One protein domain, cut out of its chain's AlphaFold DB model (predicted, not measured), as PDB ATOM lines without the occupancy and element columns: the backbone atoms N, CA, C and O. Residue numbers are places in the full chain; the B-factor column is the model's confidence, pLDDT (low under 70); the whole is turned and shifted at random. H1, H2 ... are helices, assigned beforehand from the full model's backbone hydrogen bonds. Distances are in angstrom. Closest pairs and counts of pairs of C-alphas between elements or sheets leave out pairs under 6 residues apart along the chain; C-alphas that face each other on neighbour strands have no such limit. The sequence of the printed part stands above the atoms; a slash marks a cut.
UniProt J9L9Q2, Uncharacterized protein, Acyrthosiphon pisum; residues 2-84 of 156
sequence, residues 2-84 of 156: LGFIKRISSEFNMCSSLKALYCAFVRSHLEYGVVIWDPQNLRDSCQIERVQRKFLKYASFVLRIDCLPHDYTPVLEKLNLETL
ATOM      1  N   LEU A   2     162.795 137.158 101.148       88.31
ATOM      2  CA  LEU A   2     162.204 136.342 102.228       88.31
ATOM      3  C   LEU A   2     160.757 136.722 102.573       88.31
ATOM      4  O   LEU A   2     159.943 135.844 102.822       88.31
ATOM      5  N   GLY A   3     160.419 138.015 102.556       90.38
ATOM      6  CA  GLY A   3     159.042 138.465 102.789       90.38
ATOM      7  C   GLY A   3     158.038 137.942 101.756       90.38
ATOM      8  O   GLY A   3     156.899 137.678 102.114       90.38
ATOM      9  N   PHE A   4     158.466 137.742 100.508       89.31
ATOM     10  CA  PHE A   4     157.628 137.164  99.455       89.31
ATOM     11  C   PHE A   4     157.356 135.683  99.728       89.31
ATOM     12  O   PHE A   4     156.198 135.284  99.773       89.31
ATOM     13  N   ILE A   5     158.410 134.910 100.030       90.75
ATOM     14  CA  ILE A   5     158.282 133.501 100.432       90.75
ATOM     15  C   ILE A   5     157.299 133.392 101.599       90.75
ATOM     16  O   ILE A   5     156.318 132.674 101.495       90.75
ATOM     17  N   LYS A   6     157.486 134.194 102.656       91.25
ATOM     18  CA  LYS A   6     156.627 134.160 103.848       91.25
ATOM     19  C   LYS A   6     155.137 134.351 103.569       91.25
ATOM     20  O   LYS A   6     154.325 133.761 104.272       91.25
ATOM     21  N   ARG A   7     154.795 135.204 102.598       91.00
ATOM     22  CA  ARG A   7     153.404 135.511 102.236       91.00
ATOM     23  C   ARG A   7     152.760 134.401 101.415       91.00
ATOM     24  O   ARG A   7     151.571 134.178 101.563       91.00
ATOM     25  N   ILE A   8     153.528 133.735 100.557       89.62
ATOM     26  CA  ILE A   8     153.002 132.700  99.657       89.62
ATOM     27  C   ILE A   8     152.986 131.331 100.329       89.62
ATOM     28  O   ILE A   8     152.074 130.545 100.110       89.62
ATOM     29  N   SER A   9     153.987 131.037 101.156       89.06
ATOM     30  CA  SER A   9     154.151 129.715 101.753       89.06
ATOM     31  C   SER A   9     153.575 129.593 103.164       89.06
ATOM     32  O   SER A   9     153.942 128.668 103.882       89.06
ATOM     33  N   SER A  10     152.716 130.522 103.601       84.62
ATOM     34  CA  SER A  10     152.122 130.491 104.949       84.62
ATOM     35  C   SER A  10     151.263 129.252 105.197       84.62
ATOM     36  O   SER A  10     151.198 128.787 106.327       84.62
ATOM     37  N   GLU A  11     150.645 128.713 104.148       84.88
ATOM     38  CA  GLU A  11     149.766 127.537 104.206       84.88
ATOM     39  C   GLU A  11     150.467 126.247 103.752       84.88
ATOM     40  O   GLU A  11     149.854 125.186 103.638       84.88
ATOM     41  N   PHE A  12     151.766 126.316 103.446       84.69
ATOM     42  CA  PHE A  12     152.487 125.165 102.919       84.69
ATOM     43  C   PHE A  12     152.806 124.186 104.046       84.69
ATOM     44  O   PHE A  12     153.606 124.484 104.924       84.69
ATOM     45  N   ASN A  13     152.275 122.968 103.951       79.69
ATOM     46  CA  ASN A  13     152.553 121.900 104.920       79.69
ATOM     47  C   ASN A  13     153.717 120.983 104.501       79.69
ATOM     48  O   ASN A  13     154.114 120.089 105.246       79.69
ATOM     49  N   MET A  14     154.274 121.177 103.299       88.81
ATOM     50  CA  MET A  14     155.309 120.304 102.742       88.81
ATOM     51  C   MET A  14     156.707 120.920 102.854       88.81
ATOM     52  O   MET A  14     156.977 122.011 102.343       88.81
ATOM     53  N   CYS A  15     157.636 120.162 103.446       90.56
ATOM     54  CA  CYS A  15     159.051 120.533 103.564       90.56
ATOM     55  C   CYS A  15     159.710 120.778 102.194       90.56
ATOM     56  O   CYS A  15     160.497 121.711 102.035       90.56
ATOM     57  N   SER A  16     159.373 119.957 101.195       92.44
ATOM     58  CA  SER A  16     159.920 120.024  99.835       92.44
ATOM     59  C   SER A  16     159.611 121.356  99.149       92.44
ATOM     60  O   SER A  16     160.521 121.981  98.606       92.44
ATOM     61  N   SER A  17     158.368 121.833  99.228       92.94
ATOM     62  CA  SER A  17     157.935 123.092  98.609       92.94
ATOM     63  C   SER A  17     158.624 124.306  99.235       92.94
ATOM     64  O   SER A  17     159.128 125.175  98.521       92.94
ATOM     65  N   LEU A  18     158.721 124.346 100.570       93.06
ATOM     66  CA  LEU A  18     159.444 125.408 101.282       93.06
ATOM     67  C   LEU A  18     160.932 125.420 100.928       93.06
ATOM     68  O   LEU A  18     161.501 126.482 100.662       93.06
ATOM     69  N   LYS A  19     161.556 124.239 100.886       94.50
ATOM     70  CA  LYS A  19     162.949 124.085 100.464       94.50
ATOM     71  C   LYS A  19     163.149 124.579  99.033       94.50
ATOM     72  O   LYS A  19     164.083 125.337  98.789       94.50
ATOM     73  N   ALA A  20     162.288 124.172  98.101       94.75
ATOM     74  CA  ALA A  20     162.377 124.561  96.697       94.75
ATOM     75  C   ALA A  20     162.297 126.085  96.529       94.75
ATOM     76  O   ALA A  20     163.168 126.670  95.885       94.75
ATOM     77  N   LEU A  21     161.334 126.743  97.185       94.06
ATOM     78  CA  LEU A  21     161.212 128.204  97.166       94.06
ATOM     79  C   LEU A  21     162.453 128.895  97.740       94.06
ATOM     80  O   LEU A  21     162.970 129.845  97.152       94.06
ATOM     81  N   TYR A  22     162.964 128.414  98.874       94.88
ATOM     82  CA  TYR A  22     164.191 128.954  99.451       94.88
ATOM     83  C   TYR A  22     165.384 128.804  98.508       94.88
ATOM     84  O   TYR A  22     166.119 129.770  98.297       94.88
ATOM     85  N   CYS A  23     165.559 127.617  97.926       94.69
ATOM     86  CA  CYS A  23     166.653 127.332  97.010       94.69
ATOM     87  C   CYS A  23     166.585 128.206  95.749       94.69
ATOM     88  O   CYS A  23     167.591 128.791  95.352       94.69
ATOM     89  N   ALA A  24     165.401 128.342  95.155       94.56
ATOM     90  CA  ALA A  24     165.207 129.105  93.928       94.56
ATOM     91  C   ALA A  24     165.412 130.609  94.135       94.56
ATOM     92  O   ALA A  24     166.070 131.261  93.326       94.56
ATOM     93  N   PHE A  25     164.873 131.168  95.222       93.25
ATOM     94  CA  PHE A  25     164.856 132.615  95.409       93.25
ATOM     95  C   PHE A  25     166.003 133.128  96.281       93.25
ATOM     96  O   PHE A  25     166.675 134.083  95.922       93.25
ATOM     97  N   VAL A  26     166.240 132.536  97.450       94.75
ATOM     98  CA  VAL A  26     167.215 133.087  98.405       94.75
ATOM     99  C   VAL A  26     168.594 132.489  98.174       94.75
ATOM    100  O   VAL A  26     169.575 133.220  98.064       94.75
ATOM    101  N   ARG A  27     168.674 131.160  98.088       93.88
ATOM    102  CA  ARG A  27     169.949 130.447  97.987       93.88
ATOM    103  C   ARG A  27     170.696 130.787  96.700       93.88
ATOM    104  O   ARG A  27     171.890 131.037  96.774       93.88
ATOM    105  N   SER A  28     169.999 130.854  95.567       94.06
ATOM    106  CA  SER A  28     170.577 131.257  94.277       94.06
ATOM    107  C   SER A  28     171.360 132.570  94.369       94.06
ATOM    108  O   SER A  28     172.461 132.660  93.845       94.06
ATOM    109  N   HIS A  29     170.844 133.552  95.109       92.75
ATOM    110  CA  HIS A  29     171.491 134.852  95.292       92.75
ATOM    111  C   HIS A  29     172.624 134.799  96.321       92.75
ATOM    112  O   HIS A  29     173.646 135.451  96.141       92.75
ATOM    113  N   LEU A  30     172.453 134.026  97.399       92.50
ATOM    114  CA  LEU A  30     173.474 133.869  98.439       92.50
ATOM    115  C   LEU A  30     174.677 133.034  97.997       92.50
ATOM    116  O   LEU A  30     175.719 133.115  98.635       92.50
ATOM    117  N   GLU A  31     174.524 132.187  96.984       93.00
ATOM    118  CA  GLU A  31     175.591 131.305  96.499       93.00
ATOM    119  C   GLU A  31     176.234 131.807  95.211       93.00
ATOM    120  O   GLU A  31     177.363 131.424  94.895       93.00
ATOM    121  N   TYR A  32     175.555 132.697  94.491       93.81
ATOM    122  CA  TYR A  32     176.093 133.296  93.283       93.81
ATOM    123  C   TYR A  32     177.411 134.016  93.570       93.81
ATOM    124  O   TYR A  32     177.450 134.935  94.379       93.81
ATOM    125  N   GLY A  33     178.493 133.610  92.903       90.38
ATOM    126  CA  GLY A  33     179.794 134.276  93.000       90.38
ATOM    127  C   GLY A  33     180.496 134.163  94.360       90.38
ATOM    128  O   GLY A  33     181.447 134.903  94.592       90.38
ATOM    129  N   VAL A  34     180.070 133.255  95.249       93.12
ATOM    130  CA  VAL A  34     180.642 133.089  96.604       93.12
ATOM    131  C   VAL A  34     182.168 132.986  96.608       93.12
ATOM    132  O   VAL A  34     182.817 133.567  97.470       93.12
ATOM    133  N   VAL A  35     182.751 132.290  95.627       92.25
ATOM    134  CA  VAL A  35     184.209 132.117  95.505       92.25
ATOM    135  C   VAL A  35     184.941 133.459  95.404       92.25
ATOM    136  O   VAL A  35     186.093 133.553  95.811       92.25
ATOM    137  N   ILE A  36     184.273 134.508  94.925       91.19
ATOM    138  CA  ILE A  36     184.838 135.848  94.771       91.19
ATOM    139  C   ILE A  36     184.595 136.672  96.039       91.19
ATOM    140  O   ILE A  36     185.547 137.114  96.676       91.19
ATOM    141  N   TRP A  37     183.333 136.867  96.433       90.00
ATOM    142  CA  TRP A  37     182.977 137.889  97.426       90.00
ATOM    143  C   TRP A  37     182.950 137.414  98.884       90.00
ATOM    144  O   TRP A  37     182.785 138.261  99.760       90.00
ATOM    145  N   ASP A  38     183.076 136.110  99.170       89.00
ATOM    146  CA  ASP A  38     182.891 135.564 100.525       89.00
ATOM    147  C   ASP A  38     183.669 136.357 101.599       89.00
ATOM    148  O   ASP A  38     184.905 136.397 101.557       89.00
ATOM    149  N   PRO A  39     182.984 137.006 102.563       84.00
ATOM    150  CA  PRO A  39     183.645 137.829 103.554       84.00
ATOM    151  C   PRO A  39     184.190 136.970 104.688       84.00
ATOM    152  O   PRO A  39     183.512 136.101 105.235       84.00
ATOM    153  N   GLN A  40     185.411 137.288 105.096       79.06
ATOM    154  CA  GLN A  40     186.136 136.528 106.116       79.06
ATOM    155  C   GLN A  40     185.980 137.114 107.519       79.06
ATOM    156  O   GLN A  40     186.196 136.433 108.519       79.06
ATOM    157  N   ASN A  41     185.505 138.357 107.622       85.56
ATOM    158  CA  ASN A  41     185.123 138.923 108.905       85.56
ATOM    159  C   ASN A  41     183.982 138.100 109.507       85.56
ATOM    160  O   ASN A  41     182.904 137.986 108.918       85.56
ATOM    161  N   LEU A  42     184.182 137.603 110.732       87.19
ATOM    162  CA  LEU A  42     183.163 136.844 111.464       87.19
ATOM    163  C   LEU A  42     181.834 137.598 111.533       87.19
ATOM    164  O   LEU A  42     180.774 137.000 111.363       87.19
ATOM    165  N   ARG A  43     181.885 138.922 111.724       90.88
ATOM    166  CA  ARG A  43     180.695 139.775 111.780       90.88
ATOM    167  C   ARG A  43     179.897 139.719 110.483       90.88
ATOM    168  O   ARG A  43     178.683 139.542 110.529       90.88
ATOM    169  N   ASP A  44     180.562 139.861 109.346       90.56
ATOM    170  CA  ASP A  44     179.918 139.928 108.033       90.56
ATOM    171  C   ASP A  44     179.433 138.546 107.595       90.56
ATOM    172  O   ASP A  44     178.286 138.396 107.174       90.56
ATOM    173  N   SER A  45     180.236 137.507 107.842       90.62
ATOM    174  CA  SER A  45     179.826 136.114 107.648       90.62
ATOM    175  C   SER A  45     178.583 135.774 108.487       90.62
ATOM    176  O   SER A  45     177.594 135.263 107.959       90.62
ATOM    177  N   CYS A  46     178.549 136.176 109.766       91.81
ATOM    178  CA  CYS A  46     177.364 136.034 110.617       91.81
ATOM    179  C   CYS A  46     176.161 136.824 110.089       91.81
ATOM    180  O   CYS A  46     175.027 136.353 110.188       91.81
ATOM    181  N   GLN A  47     176.371 138.028 109.549       92.62
ATOM    182  CA  GLN A  47     175.294 138.838 108.975       92.62
ATOM    183  C   GLN A  47     174.639 138.155 107.772       92.62
ATOM    184  O   GLN A  47     173.412 138.175 107.663       92.62
ATOM    185  N   ILE A  48     175.422 137.502 106.919       93.38
ATOM    186  CA  ILE A  48     174.889 136.774 105.767       93.38
ATOM    187  C   ILE A  48     174.227 135.466 106.219       93.38
ATOM    188  O   ILE A  48     173.107 135.171 105.802       93.38
ATOM    189  N   GLU A  49     174.833 134.727 107.153       93.81
ATOM    190  CA  GLU A  49     174.242 133.507 107.726       93.81
ATOM    191  C   GLU A  49     172.878 133.793 108.386       93.81
ATOM    192  O   GLU A  49     171.958 132.972 108.344       93.81
ATOM    193  N   ARG A  50     172.679 134.999 108.944       93.75
ATOM    194  CA  ARG A  50     171.378 135.425 109.490       93.75
ATOM    195  C   ARG A  50     170.259 135.411 108.450       93.75
ATOM    196  O   ARG A  50     169.106 135.253 108.849       93.75
ATOM    197  N   VAL A  51     170.545 135.558 107.154       94.44
ATOM    198  CA  VAL A  51     169.529 135.429 106.096       94.44
ATOM    199  C   VAL A  51     168.964 134.010 106.089       94.44
ATOM    200  O   VAL A  51     167.745 133.839 106.158       94.44
ATOM    201  N   GLN A  52     169.835 132.998 106.121       95.00
ATOM    202  CA  GLN A  52     169.422 131.603 106.244       95.00
ATOM    203  C   GLN A  52     168.721 131.342 107.583       95.00
ATOM    204  O   GLN A  52     167.637 130.768 107.598       95.00
ATOM    205  N   ARG A  53     169.256 131.828 108.710       94.44
ATOM    206  CA  ARG A  53     168.618 131.636 110.031       94.44
ATOM    207  C   ARG A  53     167.213 132.240 110.106       94.44
ATOM    208  O   ARG A  53     166.317 131.642 110.692       94.44
ATOM    209  N   LYS A  54     166.984 133.401 109.481       94.69
ATOM    210  CA  LYS A  54     165.646 134.016 109.378       94.69
ATOM    211  C   LYS A  54     164.670 133.148 108.584       94.69
ATOM    212  O   LYS A  54     163.484 133.145 108.912       94.69
ATOM    213  N   PHE A  55     165.150 132.453 107.553       94.88
ATOM    214  CA  PHE A  55     164.353 131.465 106.830       94.88
ATOM    215  C   PHE A  55     164.064 130.241 107.701       94.88
ATOM    216  O   PHE A  55     162.904 129.873 107.830       94.88
ATOM    217  N   LEU A  56     165.075 129.667 108.357       94.69
ATOM    218  CA  LEU A  56     164.909 128.479 109.203       94.69
ATOM    219  C   LEU A  56     163.941 128.724 110.362       94.69
ATOM    220  O   LEU A  56     163.070 127.899 110.599       94.69
ATOM    221  N   LYS A  57     164.009 129.894 111.010       93.69
ATOM    222  CA  LYS A  57     163.033 130.300 112.036       93.69
ATOM    223  C   LYS A  57     161.601 130.351 111.502       93.69
ATOM    224  O   LYS A  57     160.648 130.084 112.220       93.69
ATOM    225  N   TYR A  58     161.432 130.777 110.255       93.06
ATOM    226  CA  TYR A  58     160.117 130.793 109.631       93.06
ATOM    227  C   TYR A  58     159.660 129.382 109.253       93.06
ATOM    228  O   TYR A  58     158.518 129.026 109.516       93.06
ATOM    229  N   ALA A  59     160.554 128.570 108.691       93.38
ATOM    230  CA  ALA A  59     160.256 127.192 108.337       93.38
ATOM    231  C   ALA A  59     159.908 126.347 109.571       93.38
ATOM    232  O   ALA A  59     158.976 125.558 109.494       93.38
ATOM    233  N   SER A  60     160.585 126.546 110.709       93.69
ATOM    234  CA  SER A  60     160.248 125.848 111.957       93.69
ATOM    235  C   SER A  60     158.843 126.185 112.440       93.69
ATOM    236  O   SER A  60     158.105 125.288 112.830       93.69
ATOM    237  N   PHE A  61     158.441 127.456 112.334       91.50
ATOM    238  CA  PHE A  61     157.091 127.895 112.674       91.50
ATOM    239  C   PHE A  61     156.029 127.270 111.759       91.50
ATOM    240  O   PHE A  61     155.046 126.723 112.250       91.50
ATOM    241  N   VAL A  62     156.232 127.316 110.438       91.50
ATOM    242  CA  VAL A  62     155.264 126.774 109.468       91.50
ATOM    243  C   VAL A  62     155.153 125.252 109.576       91.50
ATOM    244  O   VAL A  62     154.054 124.710 109.572       91.50
ATOM    245  N   LEU A  63     156.283 124.560 109.722       91.00
ATOM    246  CA  LEU A  63     156.341 123.097 109.784       91.00
ATOM    247  C   LEU A  63     156.121 122.532 111.193       91.00
ATOM    248  O   LEU A  63     156.163 121.315 111.355       91.00
ATOM    249  N   ARG A  64     155.904 123.394 112.197       91.38
ATOM    250  CA  ARG A  64     155.747 123.028 113.616       91.38
ATOM    251  C   ARG A  64     156.878 122.122 114.120       91.38
ATOM    252  O   ARG A  64     156.638 121.109 114.767       91.38
ATOM    253  N   ILE A  65     158.112 122.479 113.771       90.75
ATOM    254  CA  ILE A  65     159.312 121.775 114.230       90.75
ATOM    255  C   ILE A  65     159.776 122.446 115.516       90.75
ATOM    256  O   ILE A  65     160.117 123.632 115.501       90.75
ATOM    257  N   ASP A  66     159.838 121.677 116.596       89.31
ATOM    258  CA  ASP A  66     160.403 122.152 117.852       89.31
ATOM    259  C   ASP A  66     161.911 122.372 117.697       89.31
ATOM    260  O   ASP A  66     162.666 121.490 117.283       89.31
ATOM    261  N   CYS A  67     162.357 123.588 117.999       87.88
ATOM    262  CA  CYS A  67     163.762 123.964 117.955       87.88
ATOM    263  C   CYS A  67     164.073 124.957 119.076       87.88
ATOM    264  O   CYS A  67     163.293 125.881 119.334       87.88
ATOM    265  N   LEU A  68     165.229 124.797 119.720       86.38
ATOM    266  CA  LEU A  68     165.689 125.749 120.724       86.38
ATOM    267  C   LEU A  68     165.994 127.113 120.087       86.38
ATOM    268  O   LEU A  68     166.375 127.204 118.914       86.38
ATOM    269  N   PRO A  69     165.875 128.214 120.849       82.69
ATOM    270  CA  PRO A  69     166.274 129.520 120.358       82.69
ATOM    271  C   PRO A  69     167.727 129.494 119.872       82.69
ATOM    272  O   PRO A  69     168.633 129.191 120.636       82.69
ATOM    273  N   HIS A  70     167.944 129.903 118.621       83.00
ATOM    274  CA  HIS A  70     169.257 129.983 117.958       83.00
ATOM    275  C   HIS A  70     169.888 128.651 117.545       83.00
ATOM    276  O   HIS A  70     170.867 128.694 116.796       83.00
ATOM    277  N   ASP A  71     169.300 127.516 117.920       89.56
ATOM    278  CA  ASP A  71     169.683 126.206 117.408       89.56
ATOM    279  C   ASP A  71     168.671 125.733 116.360       89.56
ATOM    280  O   ASP A  71     167.570 125.274 116.661       89.56
ATOM    281  N   TYR A  72     169.047 125.895 115.093       91.75
ATOM    282  CA  TYR A  72     168.220 125.517 113.945       91.75
ATOM    283  C   TYR A  72     168.692 124.214 113.287       91.75
ATOM    284  O   TYR A  72     168.279 123.928 112.161       91.75
ATOM    285  N   THR A  73     169.546 123.434 113.961       92.56
ATOM    286  CA  THR A  73     170.015 122.131 113.463       92.56
ATOM    287  C   THR A  73     168.870 121.161 113.133       92.56
ATOM    288  O   THR A  73     168.886 120.641 112.016       92.56
ATOM    289  N   PRO A  74     167.781 121.033 113.930       93.25
ATOM    290  CA  PRO A  74     166.702 120.095 113.595       93.25
ATOM    291  C   PRO A  74     165.955 120.494 112.314       93.25
ATOM    292  O   PRO A  74     165.496 119.662 111.534       93.25
ATOM    293  N   VAL A  75     165.848 121.802 112.066       94.31
ATOM    294  CA  VAL A  75     165.175 122.359 110.885       94.31
ATOM    295  C   VAL A  75     166.026 122.151 109.634       94.31
ATOM    296  O   VAL A  75     165.493 121.854 108.564       94.31
ATOM    297  N   LEU A  76     167.348 122.309 109.762       94.88
ATOM    298  CA  LEU A  76     168.307 122.029 108.695       94.88
ATOM    299  C   LEU A  76     168.224 120.569 108.257       94.88
ATOM    300  O   LEU A  76     168.064 120.308 107.065       94.88
ATOM    301  N   GLU A  77     168.256 119.645 109.215       94.12
ATOM    302  CA  GLU A  77     168.142 118.207 108.967       94.12
ATOM    303  C   GLU A  77     166.801 117.862 108.319       94.12
ATOM    304  O   GLU A  77     166.766 117.233 107.261       94.12
ATOM    305  N   LYS A  78     165.687 118.370 108.862       93.50
ATOM    306  CA  LYS A  78     164.352 118.105 108.308       93.50
ATOM    307  C   LYS A  78     164.192 118.604 106.869       93.50
ATOM    308  O   LYS A  78     163.520 117.965 106.060       93.50
ATOM    309  N   LEU A  79     164.809 119.738 106.532       92.88
ATOM    310  CA  LEU A  79     164.811 120.297 105.178       92.88
ATOM    311  C   LEU A  79     165.926 119.720 104.288       92.88
ATOM    312  O   LEU A  79     165.978 120.044 103.096       92.88
ATOM    313  N   ASN A  80     166.811 118.870 104.814       94.62
ATOM    314  CA  ASN A  80     168.029 118.416 104.142       94.62
ATOM    315  C   ASN A  80     168.830 119.602 103.567       94.62
ATOM    316  O   ASN A  80     169.103 119.669 102.359       94.62
ATOM    317  N   LEU A  81     169.099 120.600 104.409       94.50
ATOM    318  CA  LEU A  81     169.877 121.794 104.094       94.50
ATOM    319  C   LEU A  81     171.139 121.837 104.953       94.50
ATOM    320  O   LEU A  81     171.106 121.576 106.145       94.50
ATOM    321  N   GLU A  82     172.241 122.260 104.349       95.00
ATOM    322  CA  GLU A  82     173.486 122.565 105.063       95.00
ATOM    323  C   GLU A  82     173.498 124.026 105.544       95.00
ATOM    324  O   GLU A  82     172.687 124.846 105.098       95.00
ATOM    325  N   THR A  83     174.415 124.398 106.435       94.25
ATOM    326  CA  THR A  83     174.660 125.817 106.754       94.25
ATOM    327  C   THR A  83     175.231 126.549 105.541       94.25
ATOM    328  O   THR A  83     175.811 125.930 104.642       94.25
ATOM    329  N   LEU A  84     175.072 127.874 105.484       93.69
ATOM    330  CA  LEU A  84     175.649 128.633 104.377       93.69
ATOM    331  C   LEU A  84     177.178 128.558 104.440       93.69
ATOM    332  O   LEU A  84     177.797 128.326 103.407       93.69
TER     333      LEU A  84
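Overview. This is residues 2 to 84 of the 156 residues of an uncharacterized protein of Acyrthosiphon pisum (UniProt J9L9Q2). Two long helices, H2 and H4, run opposite ways nearly side by side, with the short H1 folded back along H2 and the short H5 packed across both near the start of H2. Between H2 and H4 the backbone turns through the small H3, where residues 32 to 37 stick out, of which 34 to 37 belong to H3. The printed part has 83 residues, with five named helices in order H1 to H5 and no named strand: all helix. It is compact, radius of gyration of the C-alphas 12.9 A, spanning 36 by 26 by 21 A.

Arrangement. Start at H1, residues 2 to 8, which forms a hairpin with H2, residues 15 to 31: they only just touch, with 3 pairs of C-alphas within 8 A, closest Ile 5 and Leu 21 at 6.9 A, at a shallow tilt of 28 degrees. H2, the hub, has a kink of 42 degrees near residue 25. H3, residues 34 to 37, meets H2 only through their link and is apart from H4, residues 42 to 63. H2 and H4 only just touch, with 3 pairs within 8 A, closest C-alphas Cys 15 and Leu 63 at 7.3 A, at a shallow tilt of 17 degrees, opposite ways. H5, residues 73 to 79, touches H4, closest C-alphas Ser 60 and Val 75 at 6.1 A, at a steep tilt of 61 degrees. It also touches H2, closest C-alphas Cys 15 and Leu 79 at 6.0 A. Every O i to N i+4 pair is within hydrogen-bond range in H1 and H5, 10 of 13 in H2 and 16 of 18 in H4; H3 is too short for one.

Along the chain. Find C-alpha 2 at (162.204, 136.342, 102.228), where H1 begins. H2 is 21.0 A long; H4 runs 30.2 A from C-alpha 42 at (183.163, 136.844, 111.464). H5 ends at C-alpha 79, (164.811, 120.297, 105.178).

Size, cuts and confidence. The farthest C-alphas, Glu 11 and Gln 40, are 37.5 A apart. The printed part has no cut, no link is long, and no printed residue is under 70 in pLDDT.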